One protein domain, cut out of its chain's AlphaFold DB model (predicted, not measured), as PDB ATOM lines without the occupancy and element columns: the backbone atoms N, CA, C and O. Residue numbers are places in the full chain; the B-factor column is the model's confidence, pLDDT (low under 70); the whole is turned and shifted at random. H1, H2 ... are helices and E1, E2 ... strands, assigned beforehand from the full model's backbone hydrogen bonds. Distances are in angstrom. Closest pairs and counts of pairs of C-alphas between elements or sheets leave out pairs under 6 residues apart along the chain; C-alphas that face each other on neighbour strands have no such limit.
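Overview. This is residues 84 to 173 and 299 to 408 of the 416 residues of an uncharacterized protein of Paraburkholderia humisilvae (UniProt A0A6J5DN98). A twisted wall of nine strands runs through the model, with helices over both faces: H2 packs on one face, where the sheet curls round it, with H1 and H3 crossing it, while H6 covers E4 and E2 on the opposite face. At one end of the sheet the hairpins of E7, E8 and E9 extend it, with H1 over E8. The printed part has 200 residues with seven named helices and nine named strands, along the chain H1 E1 H2 E2 H3 H4 E3 H5 E4 H6 E5 E6 H7 E7 E8 E9. The mixed sheet has the order E3 E4 E2 E5 E6 E1 E7 E8 E9; the class is mixed, helices and strands. The whole is compact, with a radius of gyration of the C-alphas of 15.4 A and spans of 45 by 36 by 36 A.

Arrangement. Begin at H1, residues 84 to 94, then pass E1, residues 105 to 108, to reach H2, residues 111 to 129. H1 and H2 touch, about perpendicular at 79 degrees, H2 with residues 116 to 121 alone; the closest C-alphas, of Thr 88 and Pro 117, are 6.0 A apart. After E2, residues 134 to 138, look for H3, residues 148 to 156: it touches residues 111 to 119 of H2 at a steep tilt of 64 degrees, the same way, and the closest C-alphas, of Leu 116 and Ala 152, are 5.5 A apart. H4, residues 159 to 163, is close to H3 but not clearly touching, with C-alphas 153 and 159 closest at 6.0 A. E3, residues 166 to 169, is parallel to E4, residues 309 to 313, with N 168 and O 310 at 2.9 A; between them along the chain, H5, residues 300 to 303, only just is on the sheet and only grazes it, with 5 pairs of C-alphas within 10 A. E4 is parallel to E2, with N 137 and O 311 at 2.8 A. H6, residues 318 to 332, is on the sheet over E4 and E2, at a height over the sheet of 9.0 A, along the strands at 21 degrees to E4 on the local plane; C-alphas 313 and 320 come closest to each other, at 5.3 A. H1 and H2 are on the face opposite to H6. E5, residues 345 to 349, is parallel to E2, with N 136 and O 346 at 2.8 A, and to E6, residues 366 to 369, with N 347 and O 367 at 2.9 A. E6 is parallel to E1, with N 107 and O 368 at 2.9 A. H7, residues 385 to 389, only grazes the sheet. E7, residues 391 to 396, is parallel to E1, with N 106 and O 391 at 2.9 A, and forms a hairpin with E8, residues 399 to 402, with N 394 and O 401 at 2.9 A. E8 and E9, residues 405 to 407, form another, with N 402 and O 405 at 2.9 A; E7 E8 E9 is a meander, each strand the antiparallel neighbour of the one before. In H1, H3 and H4 every O i to N i+4 pair is within hydrogen-bond range; the counts are 13 of 15 in H2, 9 of 11 in H6 and 0 of 1 in H7, which has 2 of 2 O i to N i+3 pairs, and H5 is too short for an O i to N i+4 pair.

Along the chain. Find C-alpha 84 at (67.811, 70.965, 38.267); from there H1 runs 15.5 A. H2 runs 26.1 A from C-alpha 111 at (77.288, 57.253, 41.505), H3 12.5 A and H6 20.3 A. E7, the longest strand by residues, runs 16.2 A, and E9 ends at C-alpha 407, (80.283, 75.098, 43.333).

Size, cuts and confidence. The C-alphas farthest apart, of Arg 173 and Thr 405, are 46.8 A apart. Residues 174 to 298 are not printed, and C-alphas 173 and 299 are 17.1 A apart across the cut. The links H6 to E5, E5 to E6 and E6 to H7 are long. Mean pLDDT of the printed part is 85.6; residues 100 to 102, 335 to 341, 351 to 354 and 376 to 386 are under 70.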
ATOM      1  N   ALA A  84      66.724  71.899  37.950       88.50
ATOM      2  CA  ALA A  84      67.811  70.965  38.267       88.50
ATOM      3  C   ALA A  84      68.889  70.917  37.168       88.50
ATOM      4  O   ALA A  84      70.085  71.026  37.451       88.50
ATOM      5  N   HIS A  85      68.466  70.813  35.907       90.81
ATOM      6  CA  HIS A  85      69.347  70.855  34.747       90.81
ATOM      7  C   HIS A  85      70.070  72.204  34.686       90.81
ATOM      8  O   HIS A  85      71.296  72.245  34.609       90.81
ATOM      9  N   GLN A  86      69.337  73.320  34.772       89.44
ATOM     10  CA  GLN A  86      69.923  74.658  34.668       89.44
ATOM     11  C   GLN A  86      70.925  74.953  35.793       89.44
ATOM     12  O   GLN A  86      71.974  75.544  35.530       89.44
ATOM     13  N   ASN A  87      70.633  74.539  37.026       90.31
ATOM     14  CA  ASN A  87      71.533  74.696  38.168       90.31
ATOM     15  C   ASN A  87      72.819  73.882  37.978       90.31
ATOM     16  O   ASN A  87      73.917  74.416  38.132       90.31
ATOM     17  N   THR A  88      72.688  72.623  37.560       92.50
ATOM     18  CA  THR A  88      73.830  71.737  37.286       92.50
ATOM     19  C   THR A  88      74.694  72.270  36.143       92.50
ATOM     20  O   THR A  88      75.912  72.345  36.274       92.50
ATOM     21  N   LEU A  89      74.073  72.726  35.051       92.44
ATOM     22  CA  LEU A  89      74.770  73.335  33.918       92.44
ATOM     23  C   LEU A  89      75.518  74.606  34.329       92.44
ATOM     24  O   LEU A  89      76.656  74.823  33.925       92.44
ATOM     25  N   SER A  90      74.894  75.437  35.165       89.44
ATOM     26  CA  SER A  90      75.526  76.657  35.671       89.44
ATOM     27  C   SER A  90      76.749  76.331  36.530       89.44
ATOM     28  O   SER A  90      77.755  77.029  36.428       89.44
ATOM     29  N   ALA A  91      76.695  75.255  37.323       90.88
ATOM     30  CA  ALA A  91      77.841  74.782  38.093       90.88
ATOM     31  C   ALA A  91      78.973  74.256  37.200       90.88
ATOM     32  O   ALA A  91      80.127  74.620  37.413       90.88
ATOM     33  N   LEU A  92      78.651  73.464  36.170       91.81
ATOM     34  CA  LEU A  92      79.632  72.992  35.185       91.81
ATOM     35  C   LEU A  92      80.323  74.160  34.469       91.81
ATOM     36  O   LEU A  92      81.543  74.153  34.340       91.81
ATOM     37  N   TYR A  93      79.572  75.193  34.074       89.56
ATOM     38  CA  TYR A  93      80.136  76.385  33.434       89.56
ATOM     39  C   TYR A  93      80.984  77.243  34.371       89.56
ATOM     40  O   TYR A  93      82.010  77.755  33.939       89.56
ATOM     41  N   GLN A  94      80.599  77.397  35.640       88.31
ATOM     42  CA  GLN A  94      81.425  78.112  36.623       88.31
ATOM     43  C   GLN A  94      82.750  77.399  36.910       88.31
ATOM     44  O   GLN A  94      83.725  78.049  37.271       88.31
ATOM     45  N   LEU A  95      82.771  76.074  36.763       88.69
ATOM     46  CA  LEU A  95      83.973  75.256  36.872       88.69
ATOM     47  C   LEU A  95      84.706  75.080  35.532       88.69
ATOM     48  O   LEU A  95      85.703  74.369  35.502       88.69
ATOM     49  N   GLU A  96      84.216  75.695  34.450       87.25
ATOM     50  CA  GLU A  96      84.791  75.609  33.099       87.25
ATOM     51  C   GLU A  96      84.933  74.159  32.580       87.25
ATOM     52  O   GLU A  96      85.836  73.830  31.820       87.25
ATOM     53  N   ILE A  97      84.014  73.265  32.965       86.69
ATOM     54  CA  ILE A  97      84.043  71.845  32.574       86.69
ATOM     55  C   ILE A  97      83.369  71.652  31.203       86.69
ATOM     56  O   ILE A  97      82.185  71.962  31.054       86.69
ATOM     57  N   GLN A  98      84.089  71.090  30.219       82.56
ATOM     58  CA  GLN A  98      83.595  70.797  28.857       82.56
ATOM     59  C   GLN A  98      84.209  69.505  28.267       82.56
ATOM     60  O   GLN A  98      85.313  69.116  28.645       82.56
ATOM     61  N   LEU A  99      83.536  68.861  27.293       77.94
ATOM     62  CA  LEU A  99      84.015  67.642  26.597       77.94
ATOM     63  C   LEU A  99      84.924  67.939  25.381       77.94
ATOM     64  O   LEU A  99      84.876  67.258  24.349       77.94
ATOM     65  N   SER A 100      85.714  69.006  25.425       67.94
ATOM     66  CA  SER A 100      86.500  69.458  24.265       67.94
ATOM     67  C   SER A 100      87.971  69.724  24.578       67.94
ATOM     68  O   SER A 100      88.791  69.597  23.669       67.94
ATOM     69  N   GLU A 101      88.340  70.007  25.831       58.56
ATOM     70  CA  GLU A 101      89.580  70.755  26.089       58.56
ATOM     71  C   GLU A 101      90.781  69.938  26.592       58.56
ATOM     72  O   GLU A 101      91.906  70.418  26.465       58.56
ATOM     73  N   SER A 102      90.632  68.732  27.165       61.84
ATOM     74  CA  SER A 102      91.797  68.102  27.846       61.84
ATOM     75  C   SER A 102      91.830  66.574  27.947       61.84
ATOM     76  O   SER A 102      92.812  66.029  28.440       61.84
ATOM     77  N   GLY A 103      90.808  65.865  27.464       76.94
ATOM     78  CA  GLY A 103      90.677  64.418  27.665       76.94
ATOM     79  C   GLY A 103      89.313  64.066  28.257       76.94
ATOM     80  O   GLY A 103      88.450  64.942  28.331       76.94
ATOM     81  N   PRO A 104      89.083  62.799  28.630       86.75
ATOM     82  CA  PRO A 104      87.807  62.399  29.205       86.75
ATOM     83  C   PRO A 104      87.557  63.108  30.541       86.75
ATOM     84  O   PRO A 104      88.489  63.371  31.303       86.75
ATOM     85  N   VAL A 105      86.292  63.384  30.852       90.00
ATOM     86  CA  VAL A 105      85.874  63.937  32.148       90.00
ATOM     87  C   VAL A 105      85.388  62.799  33.037       90.00
ATOM     88  O   VAL A 105      84.494  62.046  32.653       90.00
ATOM     89  N   VAL A 106      85.959  62.661  34.230       89.44
ATOM     90  CA  VAL A 106      85.609  61.599  35.180       89.44
ATOM     91  C   VAL A 106      84.950  62.220  36.399       89.44
ATOM     92  O   VAL A 106      85.580  62.974  37.143       89.44
ATOM     93  N   PHE A 107      83.688  61.861  36.610       91.12
ATOM     94  CA  PHE A 107      82.943  62.228  37.803       91.12
ATOM     95  C   PHE A 107      83.158  61.162  38.883       91.12
ATOM     96  O   PHE A 107      82.795  59.993  38.716       91.12
ATOM     97  N   THR A 108      83.788  61.579  39.976       88.25
ATOM     98  CA  THR A 108      84.138  60.762  41.143       88.25
ATOM     99  C   THR A 108      83.132  60.962  42.280       88.25
ATOM    100  O   THR A 108      82.343  61.911  42.272       88.25
ATOM    101  N   GLY A 109      83.147  60.058  43.261       84.69
ATOM    102  CA  GLY A 109      82.219  60.011  44.389       84.69
ATOM    103  C   GLY A 109      81.059  59.035  44.177       84.69
ATOM    104  O   GLY A 109      81.111  58.139  43.334       84.69
ATOM    105  N   LYS A 110      79.983  59.203  44.955       86.94
ATOM    106  CA  LYS A 110      78.798  58.335  44.869       86.94
ATOM    107  C   LYS A 110      78.167  58.441  43.482       86.94
ATOM    108  O   LYS A 110      77.850  59.539  43.029       86.94
ATOM    109  N   GLN A 111      77.887  57.303  42.847       86.88
ATOM    110  CA  GLN A 111      77.288  57.253  41.505       86.88
ATOM    111  C   GLN A 111      75.996  58.074  41.397       86.88
ATOM    112  O   GLN A 111      75.814  58.790  40.419       86.88
ATOM    113  N   ALA A 112      75.136  58.029  42.423       85.69
ATOM    114  CA  ALA A 112      73.883  58.789  42.465       85.69
ATOM    115  C   ALA A 112      74.081  60.318  42.402       85.69
ATOM    116  O   ALA A 112      73.210  61.021  41.891       85.69
ATOM    117  N   ASP A 113      75.220  60.816  42.892       87.81
ATOM    118  CA  ASP A 113      75.581  62.235  42.863       87.81
ATOM    119  C   ASP A 113      76.339  62.583  41.566       87.81
ATOM    120  O   ASP A 113      76.142  63.652  40.992       87.81
ATOM    121  N   ALA A 114      77.180  61.664  41.080       91.06
ATOM    122  CA  ALA A 114      78.025  61.830  39.897       91.06
ATOM    123  C   ALA A 114      77.271  61.721  38.561       91.06
ATOM    124  O   ALA A 114      77.657  62.358  37.580       91.06
ATOM    125  N   ILE A 115      76.186  60.944  38.507       93.06
ATOM    126  CA  ILE A 115      75.459  60.691  37.257       93.06
ATOM    127  C   ILE A 115      74.742  61.931  36.712       93.06
ATOM    128  O   ILE A 115      74.715  62.153  35.503       93.06
ATOM    129  N   LEU A 116      74.190  62.766  37.597       93.31
ATOM    130  CA  LEU A 116      73.415  63.945  37.217       93.31
ATOM    131  C   LEU A 116      74.247  64.969  36.414       93.31
ATOM    132  O   LEU A 116      73.836  65.308  35.302       93.31
ATOM    133  N   PRO A 117      75.415  65.444  36.896       94.06
ATOM    134  CA  PRO A 117      76.254  66.358  36.124       94.06
ATOM    135  C   PRO A 117      76.837  65.719  34.859       94.06
ATOM    136  O   PRO A 117      76.952  66.405  33.845       94.06
ATOM    137  N   ALA A 118      77.133  64.417  34.871       95.12
ATOM    138  CA  ALA A 118      77.615  63.716  33.685       95.12
ATOM    139  C   ALA A 118      76.560  63.660  32.565       95.12
ATOM    140  O   ALA A 118      76.887  63.894  31.403       95.12
ATOM    141  N   LEU A 119      75.290  63.410  32.908       96.31
ATOM    142  CA  LEU A 119      74.182  63.425  31.948       96.31
ATOM    143  C   LEU A 119      73.887  64.823  31.410       96.31
ATOM    144  O   LEU A 119      73.639  64.964  30.215       96.31
ATOM    145  N   VAL A 120      73.936  65.854  32.259       95.50
ATOM    146  CA  VAL A 120      73.794  67.248  31.806       95.50
ATOM    147  C   VAL A 120      74.880  67.583  30.791       95.50
ATOM    148  O   VAL A 120      74.565  68.049  29.698       95.50
ATOM    149  N   LEU A 121      76.140  67.272  31.106       94.00
ATOM    150  CA  LEU A 121      77.259  67.480  30.191       94.00
ATOM    151  C   LEU A 121      77.058  66.715  28.870       94.00
ATOM    152  O   LEU A 121      77.202  67.290  27.795       94.00
ATOM    153  N   PHE A 122      76.660  65.442  28.939       95.69
ATOM    154  CA  PHE A 122      76.397  64.609  27.766       95.69
ATOM    155  C   PHE A 122      75.271  65.160  26.875       95.69
ATOM    156  O   PHE A 122      75.456  65.283  25.663       95.69
ATOM    157  N   PHE A 123      74.110  65.503  27.445       95.56
ATOM    158  CA  PHE A 123      72.965  65.984  26.668       95.56
ATOM    159  C   PHE A 123      73.219  67.364  26.057       95.56
ATOM    160  O   PHE A 123      72.842  67.597  24.907       95.56
ATOM    161  N   GLU A 124      73.881  68.265  26.787       92.50
ATOM    162  CA  GLU A 124      74.262  69.577  26.260       92.50
ATOM    163  C   GLU A 124      75.230  69.445  25.085       92.50
ATOM    164  O   GLU A 124      75.021  70.074  24.050       92.50
ATOM    165  N   GLU A 125      76.224  68.562  25.182       90.00
ATOM    166  CA  GLU A 125      77.173  68.301  24.093       90.00
ATOM    167  C   GLU A 125      76.496  67.650  22.883       90.00
ATOM    168  O   GLU A 125      76.736  68.039  21.739       90.00
ATOM    169  N   MET A 126      75.584  66.706  23.115       91.25
ATOM    170  CA  MET A 126      74.800  66.056  22.062       91.25
ATOM    171  C   MET A 126      73.916  67.063  21.308       91.25
ATOM    172  O   MET A 126      73.855  67.053  20.074       91.25
ATOM    173  N   SER A 127      73.267  67.963  22.050       89.25
ATOM    174  CA  SER A 127      72.431  69.041  21.519       89.25
ATOM    175  C   SER A 127      73.263  70.090  20.772       89.25
ATOM    176  O   SER A 127      72.928  70.458  19.645       89.25
ATOM    177  N   ALA A 128      74.381  70.535  21.353       85.69
ATOM    178  CA  ALA A 128      75.260  71.548  20.770       85.69
ATOM    179  C   ALA A 128      75.926  71.068  19.473       85.69
ATOM    180  O   ALA A 128      75.977  71.814  18.493       85.69
ATOM    181  N   ARG A 129      76.397  69.815  19.444       84.94
ATOM    182  CA  ARG A 129      77.040  69.211  18.264       84.94
ATOM    183  C   ARG A 129      76.036  68.724  17.219       84.94
ATOM    184  O   ARG A 129      76.436  68.441  16.095       84.94
ATOM    185  N   GLN A 130      74.750  68.616  17.572       86.44
ATOM    186  CA  GLN A 130      73.698  68.019  16.736       86.44
ATOM    187  C   GLN A 130      74.051  66.607  16.244       86.44
ATOM    188  O   GLN A 130      73.696  66.205  15.137       86.44
ATOM    189  N   MET A 131      74.746  65.840  17.084       88.06
ATOM    190  CA  MET A 131      75.183  64.483  16.771       88.06
ATOM    191  C   MET A 131      74.597  63.497  17.772       88.06
ATOM    192  O   MET A 131      74.480  63.847  18.943       88.06
ATOM    193  N   PRO A 132      74.233  62.278  17.350       92.50
ATOM    194  CA  PRO A 132      73.742  61.269  18.274       92.50
ATOM    195  C   PRO A 132      74.848  60.852  19.247       92.50
ATOM    196  O   PRO A 132      75.989  60.640  18.833       92.50
ATOM    197  N   GLY A 133      74.509  60.728  20.529       94.62
ATOM    198  CA  GLY A 133      75.424  60.254  21.567       94.62
ATOM    199  C   GLY A 133      75.274  58.765  21.879       94.62
ATOM    200  O   GLY A 133      74.309  58.120  21.461       94.62
ATOM    201  N   LEU A 134      76.220  58.231  22.650       96.25
ATOM    202  CA  LEU A 134      76.200  56.861  23.163       96.25
ATOM    203  C   LEU A 134      76.302  56.863  24.690       96.25
ATOM    204  O   LEU A 134      77.274  57.371  25.241       96.25
ATOM    205  N   ILE A 135      75.334  56.245  25.361       97.00
ATOM    206  CA  ILE A 135      75.404  55.920  26.787       97.00
ATOM    207  C   ILE A 135      75.707  54.428  26.906       97.00
ATOM    208  O   ILE A 135      74.982  53.597  26.363       97.00
ATOM    209  N   MET A 136      76.775  54.080  27.606       95.38
ATOM    210  CA  MET A 136      77.162  52.703  27.893       95.38
ATOM    211  C   MET A 136      77.019  52.473  29.386       95.38
ATOM    212  O   MET A 136      77.593  53.227  30.167       95.38
ATOM    213  N   VAL A 137      76.265  51.455  29.777       94.62
ATOM    214  CA  VAL A 137      75.988  51.139  31.173       94.62
ATOM    215  C   VAL A 137      76.487  49.729  31.462       94.62
ATOM    216  O   VAL A 137      75.921  48.757  30.965       94.62
ATOM    217  N   ASP A 138      77.559  49.634  32.240       92.88
ATOM    218  CA  ASP A 138      77.971  48.385  32.877       92.88
ATOM    219  C   ASP A 138      77.076  48.163  34.095       92.88
ATOM    220  O   ASP A 138      77.096  48.976  35.027       92.88
ATOM    221  N   THR A 139      76.231  47.134  34.025       91.62
ATOM    222  CA  THR A 139      75.170  46.907  35.005       91.62
ATOM    223  C   THR A 139      74.708  45.459  35.087       91.62
ATOM    224  O   THR A 139      74.689  44.723  34.098       91.62
ATOM    225  N   GLU A 140      74.244  45.076  36.276       90.12
ATOM    226  CA  GLU A 140      73.486  43.841  36.528       90.12
ATOM    227  C   GLU A 140      71.963  44.082  36.570       90.12
ATOM    228  O   GLU A 140      71.176  43.143  36.684       90.12
ATOM    229  N   ALA A 141      71.519  45.337  36.458       90.88
ATOM    230  CA  ALA A 141      70.108  45.702  36.468       90.88
ATOM    231  C   ALA A 141      69.383  45.120  35.246       90.88
ATOM    232  O   ALA A 141      69.939  45.084  34.149       90.88
ATOM    233  N   ALA A 142      68.143  44.658  35.414       90.94
ATOM    234  CA  ALA A 142      67.423  43.949  34.356       90.94
ATOM    235  C   ALA A 142      67.011  44.870  33.199       90.94
ATOM    236  O   ALA A 142      66.986  44.435  32.051       90.94
ATOM    237  N   ALA A 143      66.706  46.135  33.487       91.56
ATOM    238  CA  ALA A 143      66.283  47.100  32.487       91.56
ATOM    239  C   ALA A 143      66.913  48.478  32.724       91.56
ATOM    240  O   ALA A 143      67.394  48.790  33.811       91.56
ATOM    241  N   VAL A 144      66.866  49.340  31.702       92.62
ATOM    242  CA  VAL A 144      67.383  50.719  31.782       92.62
ATOM    243  C   VAL A 144      66.718  51.495  32.925       92.62
ATOM    244  O   VAL A 144      67.382  52.287  33.590       92.62
ATOM    245  N   GLN A 145      65.430  51.252  33.166       93.06
ATOM    246  CA  GLN A 145      64.620  51.909  34.193       93.06
ATOM    247  C   GLN A 145      65.147  51.670  35.612       93.06
ATOM    248  O   GLN A 145      64.970  52.518  36.481       93.06
ATOM    249  N   ASP A 146      65.831  50.547  35.821       91.31
ATOM    250  CA  ASP A 146      66.388  50.154  37.112       91.31
ATOM    251  C   ASP A 146      67.792  50.746  37.345       91.31
ATOM    252  O   ASP A 146      68.389  50.559  38.405       91.31
ATOM    253  N   THR A 147      68.347  51.454  36.356       91.44
ATOM    254  CA  THR A 147      69.702  52.012  36.427       91.44
ATOM    255  C   THR A 147      69.712  53.430  37.016       91.44
ATOM    256  O   THR A 147      68.759  54.195  36.828       91.44
ATOM    257  N   PRO A 148      70.839  53.871  37.614       90.88
ATOM    258  CA  PRO A 148      71.015  55.260  38.054       90.88
ATOM    259  C   PRO A 148      70.845  56.299  36.934       90.88
ATOM    260  O   PRO A 148      70.558  57.465  37.212       90.88
ATOM    261  N   VAL A 149      71.017  55.886  35.671       94.38
ATOM    262  CA  VAL A 149      70.813  56.740  34.494       94.38
ATOM    263  C   VAL A 149      69.358  57.180  34.408       94.38
ATOM    264  O   VAL A 149      69.096  58.371  34.255       94.38
ATOM    265  N   PHE A 150      68.412  56.248  34.545       94.25
ATOM    266  CA  PHE A 150      66.993  56.557  34.404       94.25
ATOM    267  C   PHE A 150      66.495  57.468  35.529       94.25
ATOM    268  O   PHE A 150      65.912  58.511  35.240       94.25
ATOM    269  N   SER A 151      66.843  57.180  36.791       92.38
ATOM    270  CA  SER A 151      66.483  58.066  37.913       92.38
ATOM    271  C   SER A 151      67.019  59.492  37.736       92.38
ATOM    272  O   SER A 151      66.414  60.465  38.186       92.38
ATOM    273  N   ALA A 152      68.186  59.645  37.109       93.44
ATOM    274  CA  ALA A 152      68.763  60.953  36.839       93.44
ATOM    275  C   ALA A 152      68.102  61.654  35.641       93.44
ATOM    276  O   ALA A 152      67.908  62.867  35.689       93.44
ATOM    277  N   VAL A 153      67.698  60.913  34.607       95.00
ATOM    278  CA  VAL A 153      66.895  61.434  33.488       95.00
ATOM    279  C   VAL A 153      65.557  61.992  33.977       95.00
ATOM    280  O   VAL A 153      65.195  63.099  33.574       95.00
ATOM    281  N   GLU A 154      64.873  61.289  34.886       93.81
ATOM    282  CA  GLU A 154      63.631  61.767  35.515       93.81
ATOM    283  C   GLU A 154      63.857  63.091  36.259       93.81
ATOM    284  O   GLU A 154      63.147  64.077  36.061       93.81
ATOM    285  N   LYS A 155      64.932  63.182  37.053       91.94
ATOM    286  CA  LYS A 155      65.301  64.437  37.737       91.94
ATOM    287  C   LYS A 155      65.568  65.591  36.767       91.94
ATOM    288  O   LYS A 155      65.342  66.751  37.121       91.94
ATOM    289  N   LEU A 156      66.058  65.307  35.562       91.81
ATOM    290  CA  LEU A 156      66.326  66.313  34.531       91.81
ATOM    291  C   LEU A 156      65.086  66.683  33.701       91.81
ATOM    292  O   LEU A 156      65.159  67.654  32.945       91.81
ATOM    293  N   GLY A 157      63.962  65.974  33.857       89.56
ATOM    294  CA  GLY A 157      62.758  66.182  33.045       89.56
ATOM    295  C   GLY A 157      62.997  65.878  31.562       89.56
ATOM    296  O   GLY A 157      62.536  66.624  30.697       89.56
ATOM    297  N   MET A 158      63.832  64.872  31.281       90.81
ATOM    298  CA  MET A 158      64.301  64.501  29.941       90.81
ATOM    299  C   MET A 158      63.748  63.144  29.476       90.81
ATOM    300  O   MET A 158      64.278  62.552  28.538       90.81
ATOM    301  N   GLU A 159      62.696  62.638  30.114       91.88
ATOM    302  CA  GLU A 159      62.125  61.306  29.896       91.88
ATOM    303  C   GLU A 159      61.610  61.129  28.468       91.88
ATOM    304  O   GLU A 159      61.885  60.110  27.843       91.88
ATOM    305  N   GLU A 160      60.912  62.132  27.924       87.25
ATOM    306  CA  GLU A 160      60.389  62.087  26.549       87.25
ATOM    307  C   GLU A 160      61.518  61.973  25.521       87.25
ATOM    308  O   GLU A 160      61.446  61.161  24.604       87.25
ATOM    309  N   MET A 161      62.592  62.749  25.702       90.31
ATOM    310  CA  MET A 161      63.787  62.644  24.867       90.31
ATOM    311  C   MET A 161      64.425  61.259  25.051       90.31
ATOM    312  O   MET A 161      64.717  60.546  24.098       90.31
ATOM    313  N   PHE A 162      64.631  60.832  26.288       93.88
ATOM    314  CA  PHE A 162      65.315  59.579  26.567       93.88
ATOM    315  C   PHE A 162      64.552  58.340  26.065       93.88
ATOM    316  O   PHE A 162      65.180  57.381  25.623       93.88
ATOM    317  N   ALA A 163      63.217  58.374  26.048       90.06
ATOM    318  CA  ALA A 163      62.371  57.287  25.554       90.06
ATOM    319  C   ALA A 163      62.622  56.935  24.075       90.06
ATOM    320  O   ALA A 163      62.444  55.784  23.679       90.06
ATOM    321  N   ASP A 164      63.076  57.900  23.269       90.94
ATOM    322  CA  ASP A 164      63.388  57.696  21.853       90.94
ATOM    323  C   ASP A 164      64.837  57.224  21.601       90.94
ATOM    324  O   ASP A 164      65.233  56.999  20.448       90.94
ATOM    325  N   PHE A 165      65.648  57.006  22.642       95.38
ATOM    326  CA  PHE A 165      66.963  56.374  22.491       95.38
ATOM    327  C   PHE A 165      66.805  54.930  22.005       95.38
ATOM    328  O   PHE A 165      65.881  54.208  22.387       95.38
ATOM    329  N   ARG A 166      67.740  54.460  21.170       94.50
ATOM    330  CA  ARG A 166      67.827  53.025  20.885       94.50
ATOM    331  C   ARG A 166      68.423  52.344  22.113       94.50
ATOM    332  O   ARG A 166      69.616  52.482  22.368       94.50
ATOM    333  N   SER A 167      67.591  51.621  22.854       94.56
ATOM    334  CA  SER A 167      68.044  50.758  23.942       94.56
ATOM    335  C   SER A 167      68.472  49.397  23.395       94.56
ATOM    336  O   SER A 167      67.726  48.785  22.627       94.56
ATOM    337  N   LEU A 168      69.675  48.949  23.757       94.88
ATOM    338  CA  LEU A 168      70.191  47.614  23.457       94.88
ATOM    339  C   LEU A 168      70.732  46.978  24.730       94.88
ATOM    340  O   LEU A 168      71.677  47.492  25.321       94.88
ATOM    341  N   ASP A 169      70.175  45.837  25.117       95.62
ATOM    342  CA  ASP A 169      70.761  45.008  26.162       95.62
ATOM    343  C   ASP A 169      71.634  43.923  25.530       95.62
ATOM    344  O   ASP A 169      71.140  42.919  25.026       95.62
ATOM    345  N   LEU A 170      72.951  44.122  25.547       95.88
ATOM    346  CA  LEU A 170      73.914  43.213  24.920       95.88
ATOM    347  C   LEU A 170      74.128  41.918  25.712       95.88
ATOM    348  O   LEU A 170      74.818  41.015  25.232       95.88
ATOM    349  N   ARG A 171      73.530  41.817  26.903       94.50
ATOM    350  CA  ARG A 171      73.511  40.614  27.742       94.50
ATOM    351  C   ARG A 171      72.369  39.677  27.356       94.50
ATOM    352  O   ARG A 171      72.281  38.574  27.898       94.50
ATOM    353  N   GLU A 172      71.524  40.044  26.396       93.69
ATOM    354  CA  GLU A 172      70.515  39.143  25.845       93.69
ATOM    355  C   GLU A 172      71.086  38.204  24.772       93.69
ATOM    356  O   GLU A 172      72.156  38.424  24.204       93.69
ATOM    357  N   ARG A 173      70.369  37.107  24.499       91.25
ATOM    358  CA  ARG A 173      70.750  36.123  23.468       91.25
ATOM    359  C   ARG A 173      70.200  36.419  22.079       91.25
ATOM    360  O   ARG A 173      70.707  35.862  21.118       91.25
ATOM    361  N   MET A 299      70.238  47.652  11.185       90.00
ATOM    362  CA  MET A 299      71.684  47.848  11.079       90.00
ATOM    363  C   MET A 299      72.129  48.973  12.016       90.00
ATOM    364  O   MET A 299      71.945  50.156  11.712       90.00
ATOM    365  N   SER A 300      72.751  48.612  13.141       92.00
ATOM    366  CA  SER A 300      73.229  49.573  14.149       92.00
ATOM    367  C   SER A 300      74.258  50.544  13.577       92.00
ATOM    368  O   SER A 300      74.331  51.703  13.994       92.00
ATOM    369  N   LEU A 301      75.017  50.101  12.571       89.19
ATOM    370  CA  LEU A 301      75.930  50.965  11.837       89.19
ATOM    371  C   LEU A 301      75.192  52.168  11.232       89.19
ATOM    372  O   LEU A 301      75.595  53.302  11.462       89.19
ATOM    373  N   ASP A 302      74.096  51.971  10.508       87.31
ATOM    374  CA  ASP A 302      73.372  53.093   9.901       87.31
ATOM    375  C   ASP A 302      72.559  53.881  10.923       87.31
ATOM    376  O   ASP A 302      72.495  55.113  10.868       87.31
ATOM    377  N   GLU A 303      71.954  53.182  11.880       90.56
ATOM    378  CA  GLU A 303      71.092  53.812  12.869       90.56
ATOM    379  C   GLU A 303      71.863  54.728  13.824       90.56
ATOM    380  O   GLU A 303      71.392  55.826  14.133       90.56
ATOM    381  N   SER A 304      73.087  54.354  14.202       90.62
ATOM    382  CA  SER A 304      73.965  55.178  15.045       90.62
ATOM    383  C   SER A 304      74.312  56.544  14.441       90.62
ATOM    384  O   SER A 304      74.811  57.411  15.149       90.62
ATOM    385  N   ARG A 305      74.051  56.782  13.144       87.25
ATOM    386  CA  ARG A 305      74.193  58.112  12.513       87.25
ATOM    387  C   ARG A 305      72.996  59.028  12.755       87.25
ATOM    388  O   ARG A 305      73.080  60.224  12.499       87.25
ATOM    389  N   ARG A 306      71.860  58.466  13.164       87.19
ATOM    390  CA  ARG A 306      70.554  59.146  13.166       87.19
ATOM    391  C   ARG A 306      69.864  59.125  14.517       87.19
ATOM    392  O   ARG A 306      68.860  59.814  14.667       87.19
ATOM    393  N   ARG A 307      70.340  58.315  15.462       90.19
ATOM    394  CA  ARG A 307      69.703  58.132  16.764       90.19
ATOM    395  C   ARG A 307      70.758  57.910  17.855       90.19
ATOM    396  O   ARG A 307      71.718  57.177  17.610       90.19
ATOM    397  N   PRO A 308      70.598  58.524  19.038       95.62
ATOM    398  CA  PRO A 308      71.384  58.201  20.221       95.62
ATOM    399  C   PRO A 308      71.099  56.788  20.742       95.62
ATOM    400  O   PRO A 308      69.979  56.284  20.608       95.62
ATOM    401  N   PHE A 309      72.107  56.144  21.322       97.00
ATOM    402  CA  PHE A 309      72.001  54.781  21.849       97.00
ATOM    403  C   PHE A 309      72.198  54.782  23.362       97.00
ATOM    404  O   PHE A 309      73.015  55.539  23.887       97.00
ATOM    405  N   ILE A 310      71.479  53.896  24.046       97.25
ATOM    406  CA  ILE A 310      71.820  53.443  25.390       97.25
ATOM    407  C   ILE A 310      72.023  51.934  25.365       97.25
ATOM    408  O   ILE A 310      71.185  51.187  24.867       97.25
ATOM    409  N   VAL A 311      73.160  51.495  25.879       96.31
ATOM    410  CA  VAL A 311      73.604  50.112  25.786       96.31
ATOM    411  C   VAL A 311      73.860  49.573  27.179       96.31
ATOM    412  O   VAL A 311      74.650  50.161  27.912       96.31
ATOM    413  N   LEU A 312      73.219  48.459  27.522       95.88
ATOM    414  CA  LEU A 312      73.511  47.704  28.738       95.88
ATOM    415  C   LEU A 312      74.483  46.572  28.400       95.88
ATOM    416  O   LEU A 312      74.305  45.865  27.406       95.88
ATOM    417  N   PHE A 313      75.513  46.407  29.216       94.81
ATOM    418  CA  PHE A 313      76.457  45.295  29.143       94.81
ATOM    419  C   PHE A 313      76.904  44.916  30.560       94.81
ATOM    420  O   PHE A 313      76.589  45.625  31.512       94.81
ATOM    421  N   SER A 314      77.600  43.789  30.713       91.81
ATOM    422  CA  SER A 314      78.130  43.355  32.011       91.81
ATOM    423  C   SER A 314      79.600  42.980  31.897       91.81
ATOM    424  O   SER A 314      79.997  42.188  31.039       91.81
ATOM    425  N   ARG A 315      80.405  43.488  32.834       87.75
ATOM    426  CA  ARG A 315      81.806  43.081  33.050       87.75
ATOM    427  C   ARG A 315      82.001  41.587  33.334       87.75
ATOM    428  O   ARG A 315      83.123  41.087  33.277       87.75
ATOM    429  N   HIS A 316      80.938  40.878  33.712       89.88
ATOM    430  CA  HIS A 316      80.962  39.444  34.007       89.88
ATOM    431  C   HIS A 316      80.569  38.586  32.797       89.88
ATOM    432  O   HIS A 316      80.621  37.356  32.869       89.88
ATOM    433  N   ASP A 317      80.235  39.221  31.674       92.56
ATOM    434  CA  ASP A 317      79.864  38.586  30.419       92.56
ATOM    435  C   ASP A 317      80.771  39.090  29.280       92.56
ATOM    436  O   ASP A 317      80.461  40.104  28.641       92.56
ATOM    437  N   PRO A 318      81.875  38.370  28.984       92.56
ATOM    438  CA  PRO A 318      82.835  38.759  27.951       92.56
ATOM    439  C   PRO A 318      82.205  38.962  26.572       92.56
ATOM    440  O   PRO A 318      82.668  39.799  25.804       92.56
ATOM    441  N   ALA A 319      81.143  38.222  26.231       95.25
ATOM    442  CA  ALA A 319      80.469  38.412  24.951       95.25
ATOM    443  C   ALA A 319      79.756  39.771  24.911       95.25
ATOM    444  O   ALA A 319      79.885  40.489  23.921       95.25
ATOM    445  N   SER A 320      79.067  40.156  25.992       95.06
ATOM    446  CA  SER A 320      78.438  41.479  26.083       95.06
ATOM    447  C   SER A 320      79.468  42.614  26.042       95.06
ATOM    448  O   SER A 320      79.238  43.606  25.352       95.06
ATOM    449  N   GLU A 321      80.632  42.446  26.682       93.69
ATOM    450  CA  GLU A 321      81.735  43.417  26.642       93.69
ATOM    451  C   GLU A 321      82.275  43.590  25.213       93.69
ATOM    452  O   GLU A 321      82.436  44.714  24.732       93.69
ATOM    453  N   VAL A 322      82.477  42.487  24.482       95.50
ATOM    454  CA  VAL A 322      82.896  42.537  23.073       95.50
ATOM    455  C   VAL A 322      81.876  43.286  22.216       95.50
ATOM    456  O   VAL A 322      82.254  44.131  21.400       95.50
ATOM    457  N   LEU A 323      80.584  43.001  22.395       96.38
ATOM    458  CA  LEU A 323      79.523  43.691  21.663       96.38
ATOM    459  C   LEU A 323      79.447  45.177  22.036       96.38
ATOM    460  O   LEU A 323      79.206  46.013  21.163       96.38
ATOM    461  N   ALA A 324      79.709  45.529  23.296       95.00
ATOM    462  CA  ALA A 324      79.773  46.916  23.742       95.00
ATOM    463  C   ALA A 324      80.897  47.659  23.006       95.00
ATOM    464  O   ALA A 324      80.713  48.790  22.552       95.00
ATOM    465  N   GLY A 325      82.025  46.982  22.777       93.50
ATOM    466  CA  GLY A 325      83.118  47.480  21.950       93.50
ATOM    467  C   GLY A 325      82.800  47.687  20.483       93.50
ATOM    468  O   GLY A 325      83.223  48.678  19.880       93.50
ATOM    469  N   VAL A 326      82.002  46.787  19.921       94.62
ATOM    470  CA  VAL A 326      81.499  46.907  18.551       94.62
ATOM    471  C   VAL A 326      80.586  48.123  18.418       94.62
ATOM    472  O   VAL A 326      80.763  48.902  17.487       94.62
ATOM    473  N   VAL A 327      79.663  48.347  19.360       95.06
ATOM    474  CA  VAL A 327      78.795  49.536  19.324       95.06
ATOM    475  C   VAL A 327      79.596  50.819  19.547       95.06
ATOM    476  O   VAL A 327      79.385  51.811  18.847       95.06
ATOM    477  N   HIS A 328      80.560  50.804  20.470       93.19
ATOM    478  CA  HIS A 328      81.439  51.941  20.737       93.19
ATOM    479  C   HIS A 328      82.203  52.408  19.490       93.19
ATOM    480  O   HIS A 328      82.347  53.613  19.264       93.19
ATOM    481  N   SER A 329      82.647  51.484  18.629       91.62
ATOM    482  CA  SER A 329      83.398  51.825  17.414       91.62
ATOM    483  C   SER A 329      82.615  52.744  16.455       91.62
ATOM    484  O   SER A 329      83.226  53.551  15.744       91.62
ATOM    485  N   TYR A 330      81.274  52.689  16.473       90.81
ATOM    486  CA  TYR A 330      80.399  53.519  15.635       90.81
ATOM    487  C   TYR A 330      80.414  55.003  16.010       90.81
ATOM    488  O   TYR A 330      80.197  55.854  15.138       90.81
ATOM    489  N   TYR A 331      80.653  55.293  17.288       89.19
ATOM    490  CA  TYR A 331      80.642  56.638  17.865       89.19
ATOM    491  C   TYR A 331      82.056  57.180  18.059       89.19
ATOM    492  O   TYR A 331      82.294  58.365  17.858       89.19
ATOM    493  N   TYR A 332      83.008  56.305  18.381       85.69
ATOM    494  CA  TYR A 332      84.399  56.692  18.554       85.69
ATOM    495  C   TYR A 332      85.145  56.766  17.219       85.69
ATOM    496  O   TYR A 332      85.588  57.836  16.809       85.69
ATOM    497  N   TRP A 333      85.293  55.631  16.522       78.19
ATOM    498  CA  TRP A 333      86.291  55.487  15.455       78.19
ATOM    499  C   TRP A 333      85.824  55.992  14.099       78.19
ATOM    500  O   TRP A 333      86.578  56.643  13.378       78.19
ATOM    501  N   ARG A 334      84.568  55.714  13.751       75.44
ATOM    502  CA  ARG A 334      84.000  56.114  12.458       75.44
ATOM    503  C   ARG A 334      84.115  57.619  12.189       75.44
ATOM    504  O   ARG A 334      84.126  58.029  11.037       75.44
ATOM    505  N   GLN A 335      84.204  58.423  13.245       69.81
ATOM    506  CA  GLN A 335      84.243  59.881  13.188       69.81
ATOM    507  C   GLN A 335      85.657  60.471  13.377       69.81
ATOM    508  O   GLN A 335      85.817  61.683  13.310       69.81
ATOM    509  N   VAL A 336      86.706  59.648  13.552       58.94
ATOM    510  CA  VAL A 336      88.092  60.100  13.846       58.94
ATOM    511  C   VAL A 336      88.698  61.007  12.774       58.94
ATOM    512  O   VAL A 336      89.552  61.839  13.077       58.94
ATOM    513  N   HIS A 337      88.251  60.888  11.525       53.56
ATOM    514  CA  HIS A 337      88.754  61.713  10.423       53.56
ATOM    515  C   HIS A 337      88.131  63.120  10.408       53.56
ATOM    516  O   HIS A 337      88.692  64.038   9.811       53.56
ATOM    517  N   GLU A 338      87.037  63.331  11.145       59.31
ATOM    518  CA  GLU A 338      86.462  64.643  11.436       59.31
ATOM    519  C   GLU A 338      86.917  65.062  12.844       59.31
ATOM    520  O   GLU A 338      86.144  64.994  13.793       59.31
ATOM    521  N   ARG A 339      88.189  65.469  12.998       50.59
ATOM    522  CA  ARG A 339      88.877  65.728  14.294       50.59
ATOM    523  C   ARG A 339      88.121  66.599  15.319       50.59
ATOM    524  O   ARG A 339      88.478  66.593  16.491       50.59
ATOM    525  N   GLU A 340      87.094  67.334  14.903       55.66
ATOM    526  CA  GLU A 340      86.273  68.217  15.747       55.66
ATOM    527  C   GLU A 340      84.843  67.689  15.994       55.66
ATOM    528  O   GLU A 340      84.039  68.346  16.652       55.66
ATOM    529  N   ARG A 341      84.494  66.506  15.475       68.62
ATOM    530  CA  ARG A 341      83.130  65.960  15.469       68.62
ATOM    531  C   ARG A 341      83.089  64.528  15.978       68.62
ATOM    532  O   ARG A 341      82.614  63.624  15.301       68.62
ATOM    533  N   HIS A 342      83.534  64.334  17.211       78.75
ATOM    534  CA  HIS A 342      83.218  63.106  17.929       78.75
ATOM    535  C   HIS A 342      81.868  63.213  18.629       78.75
ATOM    536  O   HIS A 342      81.571  64.219  19.288       78.75
ATOM    537  N   SER A 343      81.058  62.171  18.472       89.00
ATOM    538  CA  SER A 343      79.819  61.972  19.204       89.00
ATOM    539  C   SER A 343      80.127  61.905  20.697       89.00
ATOM    540  O   SER A 343      81.106  61.264  21.082       89.00
ATOM    541  N   PRO A 344      79.315  62.543  21.554       92.19
ATOM    542  CA  PRO A 344      79.507  62.431  22.990       92.19
ATOM    543  C   PRO A 344      79.280  60.983  23.432       92.19
ATOM    544  O   PRO A 344      78.359  60.311  22.954       92.19
ATOM    545  N   ILE A 345      80.124  60.508  24.344       93.94
ATOM    546  CA  ILE A 345      80.041  59.170  24.936       93.94
ATOM    547  C   ILE A 345      79.959  59.324  26.454       93.94
ATOM    548  O   ILE A 345      80.740  60.063  27.045       93.94
ATOM    549  N   LEU A 346      79.027  58.624  27.090       94.81
ATOM    550  CA  LEU A 346      78.915  58.539  28.541       94.81
ATOM    551  C   LEU A 346      79.067  57.077  28.964       94.81
ATOM    552  O   LEU A 346      78.216  56.257  28.631       94.81
ATOM    553  N   LEU A 347      80.130  56.756  29.701       93.25
ATOM    554  CA  LEU A 347      80.257  55.470  30.386       93.25
ATOM    555  C   LEU A 347      79.717  55.607  31.809       93.25
ATOM    556  O   LEU A 347      80.172  56.460  32.569       93.25
ATOM    557  N   VAL A 348      78.799  54.725  32.178       92.25
ATOM    558  CA  VAL A 348      78.284  54.568  33.532       92.25
ATOM    559  C   VAL A 348      78.559  53.141  33.965       92.25
ATOM    560  O   VAL A 348      78.273  52.202  33.234       92.25
ATOM    561  N   SER A 349      79.124  52.968  35.143       88.69
ATOM    562  CA  SER A 349      79.270  51.666  35.780       88.69
ATOM    563  C   SER A 349      78.586  51.754  37.129       88.69
ATOM    564  O   SER A 349      78.869  52.681  37.895       88.69
ATOM    565  N   ASP A 350      77.647  50.839  37.373       77.56
ATOM    566  CA  ASP A 350      76.907  50.747  38.634       77.56
ATOM    567  C   ASP A 350      77.569  49.800  39.655       77.56
ATOM    568  O   ASP A 350      77.176  49.749  40.821       77.56
ATOM    569  N   GLY A 351      78.627  49.097  39.243       66.56
ATOM    570  CA  GLY A 351      79.337  48.139  40.079       66.56
ATOM    571  C   GLY A 351      80.065  48.788  41.261       66.56
ATOM    572  O   GLY A 351      80.517  49.930  41.199       66.56
ATOM    573  N   ALA A 352      80.228  48.018  42.343       61.38
ATOM    574  CA  ALA A 352      80.924  48.460  43.557       61.38
ATOM    575  C   ALA A 352      82.432  48.698  43.348       61.38
ATOM    576  O   ALA A 352      83.052  49.430  44.116       61.38
ATOM    577  N   THR A 353      83.027  48.066  42.332       67.56
ATOM    578  CA  THR A 353      84.415  48.301  41.934       67.56
ATOM    579  C   THR A 353      84.468  49.107  40.643       67.56
ATOM    580  O   THR A 353      83.704  48.824  39.712       67.56
ATOM    581  N   PRO A 354      85.390  50.072  40.535       68.81
ATOM    582  CA  PRO A 354      85.606  50.777  39.291       68.81
ATOM    583  C   PRO A 354      85.987  49.824  38.167       68.81
ATOM    584  O   PRO A 354      86.880  48.992  38.320       68.81
ATOM    585  N   TYR A 355      85.323  49.964  37.031       74.88
ATOM    586  CA  TYR A 355      85.643  49.207  35.833       74.88
ATOM    587  C   TYR A 355      85.391  50.018  34.570       74.88
ATOM    588  O   TYR A 355      84.377  50.702  34.434       74.88
ATOM    589  N   ALA A 356      86.338  49.944  33.650       74.81
ATOM    590  CA  ALA A 356      86.177  50.394  32.285       74.81
ATOM    591  C   ALA A 356      86.772  49.314  31.367       74.81
ATOM    592  O   ALA A 356      87.960  48.997  31.500       74.81
ATOM    593  N   PRO A 357      85.979  48.744  30.440       75.38
ATOM    594  CA  PRO A 357      86.482  47.806  29.443       75.38
ATOM    595  C   PRO A 357      87.707  48.364  28.716       75.38
ATOM    596  O   PRO A 357      87.686  49.493  28.217       75.38
ATOM    597  N   ARG A 358      88.781  47.571  28.609       76.88
ATOM    598  CA  ARG A 358      90.071  48.042  28.053       76.88
ATOM    599  C   ARG A 358      89.980  48.453  26.582       76.88
ATOM    600  O   ARG A 358      90.774  49.266  26.109       76.88
ATOM    601  N   LEU A 359      89.009  47.907  25.854       72.00
ATOM    602  CA  LEU A 359      88.731  48.278  24.467       72.00
ATOM    603  C   LEU A 359      88.143  49.679  24.300       72.00
ATOM    604  O   LEU A 359      88.236  50.233  23.201       72.00
ATOM    605  N   LEU A 360      87.503  50.231  25.337       71.44
ATOM    606  CA  LEU A 360      86.809  51.506  25.234       71.44
ATOM    607  C   LEU A 360      87.841  52.615  25.375       71.44
ATOM    608  O   LEU A 360      88.233  53.030  26.462       71.44
ATOM    609  N   THR A 361      88.352  53.060  24.235       71.62
ATOM    610  CA  THR A 361      89.217  54.230  24.171       71.62
ATOM    611  C   THR A 361      88.382  55.482  24.363       71.62
ATOM    612  O   THR A 361      87.621  55.851  23.476       71.62
ATOM    613  N   PHE A 362      88.564  56.156  25.490       74.62
ATOM    614  CA  PHE A 362      87.905  57.424  25.775       74.62
ATOM    615  C   PHE A 362      88.786  58.617  25.420       74.62
ATOM    616  O   PHE A 362      89.995  58.615  25.665       74.62
ATOM    617  N   GLY A 363      88.170  59.620  24.800       76.44
ATOM    618  CA  GLY A 363      88.820  60.851  24.359       76.44
ATOM    619  C   GLY A 363      88.218  62.079  25.031       76.44
ATOM    620  O   GLY A 363      87.489  61.974  26.011       76.44
ATOM    621  N   ASN A 364      88.488  63.255  24.466       80.25
ATOM    622  CA  ASN A 364      87.904  64.518  24.928       80.25
ATOM    623  C   ASN A 364      86.366  64.519  24.933       80.25
ATOM    624  O   ASN A 364      85.766  65.147  25.786       80.25
ATOM    625  N   HIS A 365      85.726  63.748  24.057       86.12
ATOM    626  CA  HIS A 365      84.272  63.635  23.923       86.12
ATOM    627  C   HIS A 365      83.605  62.646  24.898       86.12
ATOM    628  O   HIS A 365      82.451  62.271  24.687       86.12
ATOM    629  N   THR A 366      84.317  62.169  25.921       89.94
ATOM    630  CA  THR A 366      83.802  61.142  26.832       89.94
ATOM    631  C   THR A 366      83.643  61.663  28.259       89.94
ATOM    632  O   THR A 366      84.582  62.209  28.832       89.94
ATOM    633  N   ALA A 367      82.479  61.420  28.859       92.19
ATOM    634  CA  ALA A 367      82.255  61.503  30.299       92.19
ATOM    635  C   ALA A 367      82.204  60.096  30.921       92.19
ATOM    636  O   ALA A 367      81.713  59.151  30.302       92.19
ATOM    637  N   VAL A 368      82.688  59.949  32.155       90.75
ATOM    638  CA  VAL A 368      82.700  58.668  32.872       90.75
ATOM    639  C   VAL A 368      82.168  58.833  34.292       90.75
ATOM    640  O   VAL A 368      82.584  59.734  35.017       90.75
ATOM    641  N   VAL A 369      81.286  57.919  34.696       90.88
ATOM    642  CA  VAL A 369      80.722  57.791  36.042       90.88
ATOM    643  C   VAL A 369      80.946  56.358  36.500       90.88
ATOM    644  O   VAL A 369      80.368  55.432  35.944       90.88
ATOM    645  N   ASN A 370      81.808  56.155  37.491       82.75
ATOM    646  CA  ASN A 370      82.237  54.803  37.874       82.75
ATOM    647  C   ASN A 370      82.340  54.599  39.390       82.75
ATOM    648  O   ASN A 370      83.070  53.733  39.853       82.75
ATOM    649  N   GLY A 371      81.687  55.459  40.179       78.69
ATOM    650  CA  GLY A 371      81.733  55.359  41.642       78.69
ATOM    651  C   GLY A 371      83.139  55.480  42.241       78.69
ATOM    652  O   GLY A 371      83.380  55.004  43.343       78.69
ATOM    653  N   LEU A 372      84.086  56.044  41.489       77.56
ATOM    654  CA  LEU A 372      85.486  56.145  41.878       77.56
ATOM    655  C   LEU A 372      85.638  57.147  43.018       77.56
ATOM    656  O   LEU A 372      85.289  58.306  42.834       77.56
ATOM    657  N   ASP A 373      86.230  56.750  44.142       73.12
ATOM    658  CA  ASP A 373      86.619  57.704  45.192       73.12
ATOM    659  C   ASP A 373      87.920  58.451  44.841       73.12
ATOM    660  O   ASP A 373      88.134  59.588  45.259       73.12
ATOM    661  N   ALA A 374      88.794  57.827  44.044       71.31
ATOM    662  CA  ALA A 374      90.050  58.399  43.563       71.31
ATOM    663  C   ALA A 374      90.437  57.801  42.202       71.31
ATOM    664  O   ALA A 374      90.043  56.683  41.886       71.31
ATOM    665  N   ILE A 375      91.226  58.529  41.404       73.12
ATOM    666  CA  ILE A 375      91.718  58.035  40.109       73.12
ATOM    667  C   ILE A 375      92.700  56.872  40.337       73.12
ATOM    668  O   ILE A 375      93.667  57.045  41.085       73.12
ATOM    669  N   PRO A 376      92.486  55.708  39.699       69.06
ATOM    670  CA  PRO A 376      93.355  54.553  39.871       69.06
ATOM    671  C   PRO A 376      94.724  54.757  39.201       69.06
ATOM    672  O   PRO A 376      94.864  55.548  38.264       69.06
ATOM    673  N   SER A 377      95.741  54.016  39.654       66.69
ATOM    674  CA  SER A 377      97.116  54.129  39.144       66.69
ATOM    675  C   SER A 377      97.305  53.559  37.735       66.69
ATOM    676  O   SER A 377      98.367  53.758  37.148       66.69
ATOM    677  N   GLY A 378      96.291  52.908  37.162       63.62
ATOM    678  CA  GLY A 378      96.247  52.405  35.789       63.62
ATOM    679  C   GLY A 378      96.904  51.040  35.576       63.62
ATOM    680  O   GLY A 378      97.110  50.666  34.423       63.62
ATOM    681  N   ASP A 379      97.250  50.332  36.650       64.06
ATOM    682  CA  ASP A 379      97.954  49.042  36.613       64.06
ATOM    683  C   ASP A 379      97.055  47.870  37.052       64.06
ATOM    684  O   ASP A 379      97.411  46.703  36.877       64.06
ATOM    685  N   GLY A 380      95.883  48.171  37.617       63.88
ATOM    686  CA  GLY A 380      94.903  47.194  38.076       63.88
ATOM    687  C   GLY A 380      93.962  46.677  36.977       63.88
ATOM    688  O   GLY A 380      93.778  47.300  35.927       63.88
ATOM    689  N   PRO A 381      93.325  45.513  37.197       56.22
ATOM    690  CA  PRO A 381      92.359  44.945  36.262       56.22
ATOM    691  C   PRO A 381      91.119  45.844  36.140       56.22
ATOM    692  O   PRO A 381      90.468  46.148  37.132       56.22
ATOM    693  N   GLY A 382      90.779  46.245  34.911       58.53
ATOM    694  CA  GLY A 382      89.653  47.152  34.648       58.53
ATOM    695  C   GLY A 382      89.983  48.635  34.840       58.53
ATOM    696  O   GLY A 382      89.107  49.480  34.652       58.53
ATOM    697  N   GLU A 383      91.237  48.965  35.173       65.75
ATOM    698  CA  GLU A 383      91.711  50.342  35.200       65.75
ATOM    699  C   GLU A 383      92.016  50.817  33.777       65.75
ATOM    700  O   GLU A 383      92.739  50.183  33.006       65.75
ATOM    701  N   PHE A 384      91.442  51.958  33.413       65.75
ATOM    702  CA  PHE A 384      91.614  52.551  32.097       65.75
ATOM    703  C   PHE A 384      92.764  53.564  32.114       65.75
ATOM    704  O   PHE A 384      92.753  54.514  32.895       65.75
ATOM    705  N   TYR A 385      93.742  53.407  31.212       61.66
ATOM    706  CA  TYR A 385      94.910  54.300  31.137       61.66
ATOM    707  C   TYR A 385      94.523  55.773  30.950       61.66
ATOM    708  O   TYR A 385      95.177  56.659  31.499       61.66
ATOM    709  N   GLY A 386      93.441  56.059  30.218       65.25
ATOM    710  CA  GLY A 386      93.008  57.439  30.014       65.25
ATOM    711  C   GLY A 386      92.448  58.110  31.271       65.25
ATOM    712  O   GLY A 386      92.307  59.326  31.250       65.25
ATOM    713  N   TYR A 387      92.233  57.391  32.383       72.75
ATOM    714  CA  TYR A 387      91.985  58.028  33.679       72.75
ATOM    715  C   TYR A 387      93.173  58.868  34.157       72.75
ATOM    716  O   TYR A 387      92.959  59.909  34.767       72.75
ATOM    717  N   LYS A 388      94.415  58.489  33.819       72.06
ATOM    718  CA  LYS A 388      95.610  59.300  34.133       72.06
ATOM    719  C   LYS A 388      95.572  60.677  33.476       72.06
ATOM    720  O   LYS A 388      96.125  61.629  34.012       72.06
ATOM    721  N   ASN A 389      94.918  60.758  32.322       74.44
ATOM    722  CA  ASN A 389      94.801  61.969  31.518       74.44
ATOM    723  C   ASN A 389      93.400  62.592  31.628       74.44
ATOM    724  O   ASN A 389      93.042  63.428  30.802       74.44
ATOM    725  N   ALA A 390      92.583  62.146  32.587       79.31
ATOM    726  CA  ALA A 390      91.215  62.609  32.732       79.31
ATOM    727  C   ALA A 390      91.118  63.867  33.599       79.31
ATOM    728  O   ALA A 390      91.849  64.037  34.577       79.31
ATOM    729  N   LEU A 391      90.130  64.702  33.292       85.38
ATOM    730  CA  LEU A 391      89.704  65.779  34.174       85.38
ATOM    731  C   LEU A 391      88.924  65.179  35.354       85.38
ATOM    732  O   LEU A 391      87.888  64.547  35.152       85.38
ATOM    733  N   ASN A 392      89.410  65.375  36.581       87.06
ATOM    734  CA  ASN A 392      88.749  64.873  37.787       87.06
ATOM    735  C   ASN A 392      87.732  65.882  38.327       87.06
ATOM    736  O   ASN A 392      88.104  67.001  38.693       87.06
ATOM    737  N   VAL A 393      86.477  65.456  38.445       89.38
ATOM    738  CA  VAL A 393      85.401  66.236  39.053       89.38
ATOM    739  C   VAL A 393      84.797  65.435  40.196       89.38
ATOM    740  O   VAL A 393      84.207  64.383  39.970       89.38
ATOM    741  N   VAL A 394      84.901  65.939  41.425       90.44
ATOM    742  CA  VAL A 394      84.272  65.289  42.584       90.44
ATOM    743  C   VAL A 394      82.826  65.746  42.673       90.44
ATOM    744  O   VAL A 394      82.559  66.933  42.880       90.44
ATOM    745  N   ALA A 395      81.895  64.807  42.529       88.69
ATOM    746  CA  ALA A 395      80.475  65.047  42.717       88.69
ATOM    747  C   ALA A 395      80.039  64.576  44.108       88.69
ATOM    748  O   ALA A 395      80.310  63.455  44.535       88.69
ATOM    749  N   SER A 396      79.346  65.455  44.826       87.00
ATOM    750  CA  SER A 396      78.778  65.163  46.139       87.00
ATOM    751  C   SER A 396      77.353  65.690  46.224       87.00
ATOM    752  O   SER A 396      76.992  66.627  45.508       87.00
ATOM    753  N   ALA A 397      76.584  65.192  47.191       83.81
ATOM    754  CA  ALA A 397      75.266  65.734  47.533       83.81
ATOM    755  C   ALA A 397      75.240  67.267  47.741       83.81
ATOM    756  O   ALA A 397      74.193  67.896  47.604       83.81
ATOM    757  N   ASN A 398      76.392  67.870  48.060       83.00
ATOM    758  CA  ASN A 398      76.540  69.290  48.356       83.00
ATOM    759  C   ASN A 398      77.206  70.099  47.215       83.00
ATOM    760  O   ASN A 398      77.652  71.225  47.463       83.00
ATOM    761  N   GLY A 399      77.369  69.531  46.015       86.69
ATOM    762  CA  GLY A 399      77.910  70.216  44.833       86.69
ATOM    763  C   GLY A 399      79.105  69.535  44.163       86.69
ATOM    764  O   GLY A 399      79.507  68.434  44.550       86.69
ATOM    765  N   LEU A 400      79.662  70.225  43.161       91.56
ATOM    766  CA  LEU A 400      80.823  69.793  42.374       91.56
ATOM    767  C   LEU A 400      82.099  70.479  42.843       91.56
ATOM    768  O   LEU A 400      82.080  71.658  43.204       91.56
ATOM    769  N   GLN A 401      83.213  69.759  42.775       91.12
ATOM    770  CA  GLN A 401      84.538  70.300  43.032       91.12
ATOM    771  C   GLN A 401      85.509  69.944  41.902       91.12
ATOM    772  O   GLN A 401      85.636  68.780  41.526       91.12
ATOM    773  N   PHE A 402      86.222  70.954  41.406       87.88
ATOM    774  CA  PHE A 402      87.256  70.845  40.379       87.88
ATOM    775  C   PHE A 402      88.422  71.783  40.723       87.88
ATOM    776  O   PHE A 402      88.204  72.942  41.065       87.88
ATOM    777  N   MET A 403      89.660  71.273  40.696       86.56
ATOM    778  CA  MET A 403      90.888  72.030  41.024       86.56
ATOM    779  C   MET A 403      90.813  72.843  42.336       86.56
ATOM    780  O   MET A 403      91.339  73.945  42.440       86.56
ATOM    781  N   GLY A 404      90.142  72.304  43.359       85.31
ATOM    782  CA  GLY A 404      89.951  72.988  44.646       85.31
ATOM    783  C   GLY A 404      88.799  74.001  44.669       85.31
ATOM    784  O   GLY A 404      88.335  74.352  45.752       85.31
ATOM    785  N   THR A 405      88.274  74.399  43.510       88.56
ATOM    786  CA  THR A 405      87.080  75.239  43.387       88.56
ATOM    787  C   THR A 405      85.834  74.386  43.568       88.56
ATOM    788  O   THR A 405      85.670  73.364  42.904       88.56
ATOM    789  N   ARG A 406      84.943  74.800  44.471       91.06
ATOM    790  CA  ARG A 406      83.687  74.102  44.753       91.06
ATOM    791  C   ARG A 406      82.498  74.985  44.416       91.06
ATOM    792  O   ARG A 406      82.435  76.122  44.877       91.06
ATOM    793  N   VAL A 407      81.537  74.429  43.686       91.81
ATOM    794  CA  VAL A 407      80.283  75.098  43.333       91.81
ATOM    795  C   VAL A 407      79.104  74.269  43.850       91.81
ATOM    796  O   VAL A 407      79.025  73.072  43.552       91.81
ATOM    797  N   PRO A 408      78.196  74.856  44.651       87.31
ATOM    798  CA  PRO A 408      77.018  74.147  45.130       87.31
ATOM    799  C   PRO A 408      76.082  73.816  43.963       87.31
ATOM    800  O   PRO A 408      75.822  74.656  43.104       87.31
TER     801      PRO A 408